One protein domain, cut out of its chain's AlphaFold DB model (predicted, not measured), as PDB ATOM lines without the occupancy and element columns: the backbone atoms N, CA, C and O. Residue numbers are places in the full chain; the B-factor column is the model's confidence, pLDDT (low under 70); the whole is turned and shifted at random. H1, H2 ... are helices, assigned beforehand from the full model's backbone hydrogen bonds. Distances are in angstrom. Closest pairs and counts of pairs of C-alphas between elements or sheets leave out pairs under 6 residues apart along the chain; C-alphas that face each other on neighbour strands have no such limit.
ATOM      1  N   SER A   6      23.234 -14.189   9.922       86.06
ATOM      2  CA  SER A   6      23.026 -12.968   9.132       86.06
ATOM      3  C   SER A   6      21.559 -12.659   8.799       86.06
ATOM      4  O   SER A   6      21.230 -11.486   8.658       86.06
ATOM      5  N   SER A   7      20.661 -13.651   8.712       90.44
ATOM      6  CA  SER A   7      19.232 -13.398   8.446       90.44
ATOM      7  C   SER A   7      18.429 -13.031   9.700       90.44
ATOM      8  O   SER A   7      17.256 -12.663   9.608       90.44
ATOM      9  N   ILE A   8      19.045 -13.082  10.886       92.88
ATOM     10  CA  ILE A   8      18.400 -12.747  12.157       92.88
ATOM     11  C   ILE A   8      18.610 -11.258  12.452       92.88
ATOM     12  O   ILE A   8      19.711 -10.832  12.803       92.88
ATOM     13  N   LYS A   9      17.539 -10.456  12.366       92.31
ATOM     14  CA  LYS A   9      17.585  -9.007  12.659       92.31
ATOM     15  C   LYS A   9      17.940  -8.707  14.127       92.31
ATOM     16  O   LYS A   9      18.757  -7.828  14.389       92.31
ATOM     17  N   ASN A  10      17.374  -9.458  15.077       94.44
ATOM     18  CA  ASN A  10      17.600  -9.280  16.518       94.44
ATOM     19  C   ASN A  10      19.040  -9.662  16.925       94.44
ATOM     20  O   ASN A  10      19.452 -10.809  16.744       94.44
ATOM     21  N   ALA A  11      19.782  -8.715  17.506       93.69
ATOM     22  CA  ALA A  11      21.201  -8.872  17.834       93.69
ATOM     23  C   ALA A  11      21.490  -9.980  18.867       93.69
ATOM     24  O   ALA A  11      22.411 -10.771  18.658       93.69
ATOM     25  N   TYR A  12      20.688 -10.087  19.932       93.69
ATOM     26  CA  TYR A  12      20.848 -11.119  20.964       93.69
ATOM     27  C   TYR A  12      20.642 -12.520  20.378       93.69
ATOM     28  O   TYR A  12      21.555 -13.346  20.404       93.69
ATOM     29  N   LYS A  13      19.501 -12.749  19.710       92.44
ATOM     30  CA  LYS A  13      19.195 -14.036  19.058       92.44
ATOM     31  C   LYS A  13      20.235 -14.406  17.991       92.44
ATOM     32  O   LYS A  13      20.595 -15.575  17.867       92.44
ATOM     33  N   ARG A  14      20.755 -13.421  17.247       94.12
ATOM     34  CA  ARG A  14      21.852 -13.601  16.278       94.12
ATOM     35  C   ARG A  14      23.147 -14.061  16.955       94.12
ATOM     36  O   ARG A  14      23.782 -14.994  16.465       94.12
ATOM     37  N   SER A  15      23.515 -13.436  18.075       93.62
ATOM     38  CA  SER A  15      24.698 -13.793  18.867       93.62
ATOM     39  C   SER A  15      24.599 -15.215  19.423       93.62
ATOM     40  O   SER A  15      25.518 -16.012  19.240       93.62
ATOM     41  N   ASP A  16      23.460 -15.585  20.013       93.81
ATOM     42  CA  ASP A  16      23.265 -16.914  20.605       93.81
ATOM     43  C   ASP A  16      23.292 -18.034  19.559       93.81
ATOM     44  O   ASP A  16      23.966 -19.052  19.751       93.81
ATOM     45  N   VAL A  17      22.639 -17.829  18.407       93.38
ATOM     46  CA  VAL A  17      22.697 -18.771  17.277       93.38
ATOM     47  C   VAL A  17      24.125 -18.903  16.746       93.38
ATOM     48  O   VAL A  17      24.590 -20.025  16.534       93.38
ATOM     49  N   TYR A  18      24.865 -17.798  16.597       93.69
ATOM     50  CA  TYR A  18      26.272 -17.842  16.190       93.69
ATOM     51  C   TYR A  18      27.154 -18.582  17.212       93.69
ATOM     52  O   TYR A  18      27.959 -19.432  16.827       93.69
ATOM     53  N   ARG A  19      26.984 -18.327  18.518       94.12
ATOM     54  CA  ARG A  19      27.714 -19.025  19.596       94.12
ATOM     55  C   ARG A  19      27.429 -20.526  19.586       94.12
ATOM     56  O   ARG A  19      28.371 -21.314  19.687       94.12
ATOM     57  N   LYS A  20      26.165 -20.927  19.409       93.88
ATOM     58  CA  LYS A  20      25.762 -22.336  19.283       93.88
ATOM     59  C   LYS A  20      26.412 -22.996  18.060       93.88
ATOM     60  O   LYS A  20      27.114 -23.988  18.231       93.88
ATOM     61  N   GLN A  21      26.302 -22.382  16.879       93.38
ATOM     62  CA  GLN A  21      26.937 -22.877  15.648       93.38
ATOM     63  C   GLN A  21      28.470 -22.949  15.758       93.38
ATOM     64  O   GLN A  21      29.083 -23.877  15.235       93.38
ATOM     65  N   LYS A  22      29.116 -21.994  16.442       95.00
ATOM     66  CA  LYS A  22      30.568 -22.015  16.698       95.00
ATOM     67  C   LYS A  22      30.957 -23.180  17.615       95.00
ATOM     68  O   LYS A  22      31.973 -23.826  17.359       95.00
ATOM     69  N   ARG A  23      30.149 -23.474  18.643       95.38
ATOM     70  CA  ARG A  23      30.351 -24.618  19.546       95.38
ATOM     71  C   ARG A  23      30.181 -25.949  18.815       95.38
ATOM     72  O   ARG A  23      31.084 -26.776  18.901       95.38
ATOM     73  N   GLU A  24      29.107 -26.116  18.048       95.19
ATOM     74  CA  GLU A  24      28.848 -27.310  17.225       95.19
ATOM     75  C   GLU A  24      30.002 -27.549  16.236       95.19
ATOM     76  O   GLU A  24      30.694 -28.557  16.342       95.19
ATOM     77  N   LYS A  25      30.368 -26.544  15.424       96.19
ATOM     78  CA  LYS A  25      31.530 -26.617  14.514       96.19
ATOM     79  C   LYS A  25      32.846 -26.969  15.220       96.19
ATOM     80  O   LYS A  25      33.712 -27.606  14.622       96.19
ATOM     81  N   SER A  26      33.043 -26.535  16.470       96.38
ATOM     82  CA  SER A  26      34.242 -26.885  17.246       96.38
ATOM     83  C   SER A  26      34.220 -28.330  17.761       96.38
ATOM     84  O   SER A  26      35.258 -28.990  17.727       96.38
ATOM     85  N   GLN A  27      33.047 -28.840  18.154       96.44
ATOM     86  CA  GLN A  27      32.838 -30.235  18.546       96.44
ATOM     87  C   GLN A  27      33.000 -31.171  17.343       96.44
ATOM     88  O   GLN A  27      33.756 -32.135  17.437       96.44
ATOM     89  N   ASP A  28      32.425 -30.834  16.187       96.31
ATOM     90  CA  ASP A  28      32.588 -31.587  14.935       96.31
ATOM     91  C   ASP A  28      34.057 -31.628  14.486       96.31
ATOM     92  O   ASP A  28      34.594 -32.681  14.135       96.31
ATOM     93  N   LYS A  29      34.763 -30.488  14.560       96.44
ATOM     94  CA  LYS A  29      36.198 -30.404  14.242       96.44
ATOM     95  C   LYS A  29      37.056 -31.233  15.202       96.44
ATOM     96  O   LYS A  29      38.073 -31.780  14.772       96.44
ATOM     97  N   LEU A  30      36.682 -31.322  16.481       96.50
ATOM     98  CA  LEU A  30      37.353 -32.181  17.458       96.50
ATOM     99  C   LEU A  30      37.064 -33.661  17.184       96.50
ATOM    100  O   LEU A  30      38.005 -34.448  17.115       96.50
ATOM    101  N   ARG A  31      35.798 -34.024  16.955       96.94
ATOM    102  CA  ARG A  31      35.372 -35.382  16.605       96.94
ATOM    103  C   ARG A  31      36.125 -35.899  15.379       96.94
ATOM    104  O   ARG A  31      36.810 -36.912  15.487       96.94
ATOM    105  N   ARG A  32      36.145 -35.127  14.285       95.50
ATOM    106  CA  ARG A  32      36.897 -35.472  13.067       95.50
ATOM    107  C   ARG A  32      38.394 -35.663  13.336       95.50
ATOM    108  O   ARG A  32      39.013 -36.546  12.761       95.50
ATOM    109  N   ARG A  33      38.998 -34.850  14.215       94.50
ATOM    110  CA  ARG A  33      40.414 -34.998  14.612       94.50
ATOM    111  C   ARG A  33      40.669 -36.272  15.421       94.50
ATOM    112  O   ARG A  33      41.736 -36.856  15.263       94.50
ATOM    113  N   LEU A  34      39.737 -36.681  16.281       96.31
ATOM    114  CA  LEU A  34      39.839 -37.924  17.052       96.31
ATOM    115  C   LEU A  34      39.663 -39.154  16.155       96.31
ATOM    116  O   LEU A  34      40.441 -40.094  16.279       96.31
ATOM    117  N   GLU A  35      38.713 -39.107  15.220       93.81
ATOM    118  CA  GLU A  35      38.509 -40.128  14.185       93.81
ATOM    119  C   GLU A  35      39.780 -40.270  13.325       93.81
ATOM    120  O   GLU A  35      40.411 -41.321  13.356       93.81
ATOM    121  N   THR A  36      40.289 -39.181  12.725       91.25
ATOM    122  CA  THR A  36      41.562 -39.213  11.971       91.25
ATOM    123  C   THR A  36      42.749 -39.695  12.816       91.25
ATOM    124  O   THR A  36      43.591 -40.432  12.313       91.25
ATOM    125  N   LYS A  37      42.840 -39.323  14.104       93.62
ATOM    126  CA  LYS A  37      43.907 -39.818  14.994       93.62
ATOM    127  C   LYS A  37      43.805 -41.333  15.213       93.62
ATOM    128  O   LYS A  37      44.839 -41.985  15.306       93.62
ATOM    129  N   LYS A  38      42.590 -41.882  15.306       93.25
ATOM    130  CA  LYS A  38      42.355 -43.328  15.416       93.25
ATOM    131  C   LYS A  38      42.738 -44.041  14.115       93.25
ATOM    132  O   LYS A  38      43.440 -45.043  14.171       93.25
ATOM    133  N   ASP A  39      42.363 -43.481  12.967       89.00
ATOM    134  CA  ASP A  39      42.667 -44.044  11.643       89.00
ATOM    135  C   ASP A  39      44.172 -44.030  11.316       89.00
ATOM    136  O   ASP A  39      44.675 -44.950  10.670       89.00
ATOM    137  N   GLU A  40      44.899 -43.001  11.767       90.88
ATOM    138  CA  GLU A  40      46.364 -42.884  11.643       90.88
ATOM    139  C   GLU A  40      47.136 -43.741  12.653       90.88
ATOM    140  O   GLU A  40      48.314 -44.013  12.431       90.88
ATOM    141  N   ALA A  41      46.496 -44.151  13.752       90.62
ATOM    142  CA  ALA A  41      47.072 -45.044  14.756       90.62
ATOM    143  C   ALA A  41      46.833 -46.534  14.451       90.62
ATOM    144  O   ALA A  41      47.356 -47.385  15.167       90.62
ATOM    145  N   SER A  42      46.051 -46.860  13.413       89.50
ATOM    146  CA  SER A  42      45.894 -48.242  12.959       89.50
ATOM    147  C   SER A  42      47.197 -48.765  12.351       89.50
ATOM    148  O   SER A  42      47.814 -48.079  11.531       89.50
ATOM    149  N   ALA A  43      47.577 -49.995  12.704       78.94
ATOM    150  CA  ALA A  43      48.735 -50.679  12.122       78.94
ATOM    151  C   ALA A  43      48.595 -50.849  10.594       78.94
ATOM    152  O   ALA A  43      49.584 -50.766   9.867       78.94
ATOM    153  N   ASP A  44      47.360 -50.980  10.097       81.75
ATOM    154  CA  ASP A  44      47.037 -51.145   8.677       81.75
ATOM    155  C   ASP A  44      47.195 -49.833   7.883       81.75
ATOM    156  O   ASP A  44      46.229 -49.125   7.567       81.75
ATOM    157  N   GLY A  45      48.442 -49.484   7.564       83.88
ATOM    158  CA  GLY A  45      48.783 -48.367   6.677       83.88
ATOM    159  C   GLY A  45      48.499 -46.969   7.244       83.88
ATOM    160  O   GLY A  45      48.494 -45.993   6.484       83.88
ATOM    161  N   GLY A  46      48.280 -46.835   8.559       87.19
ATOM    162  CA  GLY A  46      48.016 -45.552   9.224       87.19
ATOM    163  C   GLY A  46      49.111 -44.507   8.979       87.19
ATOM    164  O   GLY A  46      48.814 -43.340   8.704       87.19
ATOM    165  N   GLU A  47      50.381 -44.925   8.956       87.88
ATOM    166  CA  GLU A  47      51.513 -44.033   8.682       87.88
ATOM    167  C   GLU A  47      51.499 -43.476   7.247       87.88
ATOM    168  O   GLU A  47      51.729 -42.282   7.045       87.88
ATOM    169  N   ALA A  48      51.155 -44.296   6.248       89.81
ATOM    170  CA  ALA A  48      51.035 -43.850   4.859       89.81
ATOM    171  C   ALA A  48      49.896 -42.827   4.693       89.81
ATOM    172  O   ALA A  48      50.063 -41.803   4.023       89.81
ATOM    173  N   ARG A  49      48.758 -43.041   5.373       89.19
ATOM    174  CA  ARG A  49      47.637 -42.082   5.419       89.19
ATOM    175  C   ARG A  49      48.057 -40.760   6.068       89.19
ATOM    176  O   ARG A  49      47.767 -39.695   5.522       89.19
ATOM    177  N   LYS A  50      48.805 -40.818   7.175       90.69
ATOM    178  CA  LYS A  50      49.373 -39.645   7.858       90.69
ATOM    179  C   LYS A  50      50.341 -38.872   6.958       90.69
ATOM    180  O   LYS A  50      50.193 -37.656   6.834       90.69
ATOM    181  N   LYS A  51      51.279 -39.554   6.285       91.44
ATOM    182  CA  LYS A  51      52.207 -38.946   5.310       91.44
ATOM    183  C   LYS A  51      51.434 -38.251   4.182       91.44
ATOM    184  O   LYS A  51      51.644 -37.061   3.956       91.44
ATOM    185  N   LYS A  52      50.446 -38.931   3.579       92.25
ATOM    186  CA  LYS A  52      49.559 -38.370   2.539       92.25
ATOM    187  C   LYS A  52      48.752 -37.157   3.020       92.25
ATOM    188  O   LYS A  52      48.569 -36.210   2.259       92.25
ATOM    189  N   ARG A  53      48.276 -37.132   4.273       92.44
ATOM    190  CA  ARG A  53      47.591 -35.953   4.838       92.44
ATOM    191  C   ARG A  53      48.552 -34.787   5.065       92.44
ATOM    192  O   ARG A  53      48.174 -33.646   4.822       92.44
ATOM    193  N   VAL A  54      49.761 -35.039   5.565       91.31
ATOM    194  CA  VAL A  54      50.751 -33.978   5.816       91.31
ATOM    195  C   VAL A  54      51.235 -33.351   4.506       91.31
ATOM    196  O   VAL A  54      51.324 -32.128   4.446       91.31
ATOM    197  N   SER A  55      51.450 -34.141   3.447       91.06
ATOM    198  CA  SER A  55      51.842 -33.612   2.132       91.06
ATOM    199  C   SER A  55      50.717 -32.873   1.400       91.06
ATOM    200  O   SER A  55      50.990 -31.933   0.662       91.06
ATOM    201  N   THR A  56      49.450 -33.247   1.609       92.56
ATOM    202  CA  THR A  56      48.298 -32.564   0.981       92.56
ATOM    203  C   THR A  56      47.832 -31.325   1.748       92.56
ATOM    204  O   THR A  56      47.397 -30.354   1.136       92.56
ATOM    205  N   ASN A  57      47.914 -31.320   3.082       91.62
ATOM    206  CA  ASN A  57      47.446 -30.219   3.930       91.62
ATOM    207  C   ASN A  57      48.614 -29.338   4.410       91.62
ATOM    208  O   ASN A  57      48.839 -29.181   5.616       91.62
ATOM    209  N   ILE A  58      49.345 -28.759   3.456       89.88
ATOM    210  CA  ILE A  58      50.408 -27.784   3.720       89.88
ATOM    211  C   ILE A  58      49.760 -26.456   4.162       89.88
ATOM    212  O   ILE A  58      48.854 -25.962   3.485       89.88
TER     213      ILE A  58
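AT A GLANCE: This is residues 6 to 58 of the 425 residues of the protein "Ribosome biogenesis protein RPF1, contains IMP4 domain" of Phaffia rhodozyma (UniProt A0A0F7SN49). One long helix, H1, makes the length of this model, and a short helix, H2, turns off its far end at a corner and folds partly back, as an unequal V. Residues 6 to 10, before H1, turn back at its other end. The printed part has 53 residues with two named helices, H1 then H2, and no named strand; the class is all helix. It is extended, with a radius of gyration of the C-alphas of 17.5 A and spans of 51 by 20 by 11 A.

IN THESE COORDINATES: H1 is residues 11 to 40, 42.8 A from C-alpha 11 at (21.201, -8.872, 17.834) to C-alpha 40 at (46.364, -42.884, 11.643). H2 is residues 46 to 56, 15.4 A long, ending at C-alpha 56 at (48.298, -32.564, 0.981).

HOW THE PARTS SIT: H1 touches H2 only at the corner by their tight link, with residues 39 to 40 of H1 alone. The closest C-alphas, those of Glu 40 and Gly 46, are 4.0 A apart. The helices run opposite ways at a steep tilt of 50 degrees. In H1 and H2 every O i to N i+4 pair is within hydrogen-bond range.

THE WHOLE: The two C-alphas farthest apart, those of Lys 9 and Ala 43, are 52.0 A apart. Residues 19 to 35 of H1 stand free. The printed part has no cut, and no printed residue has a pLDDT under 70.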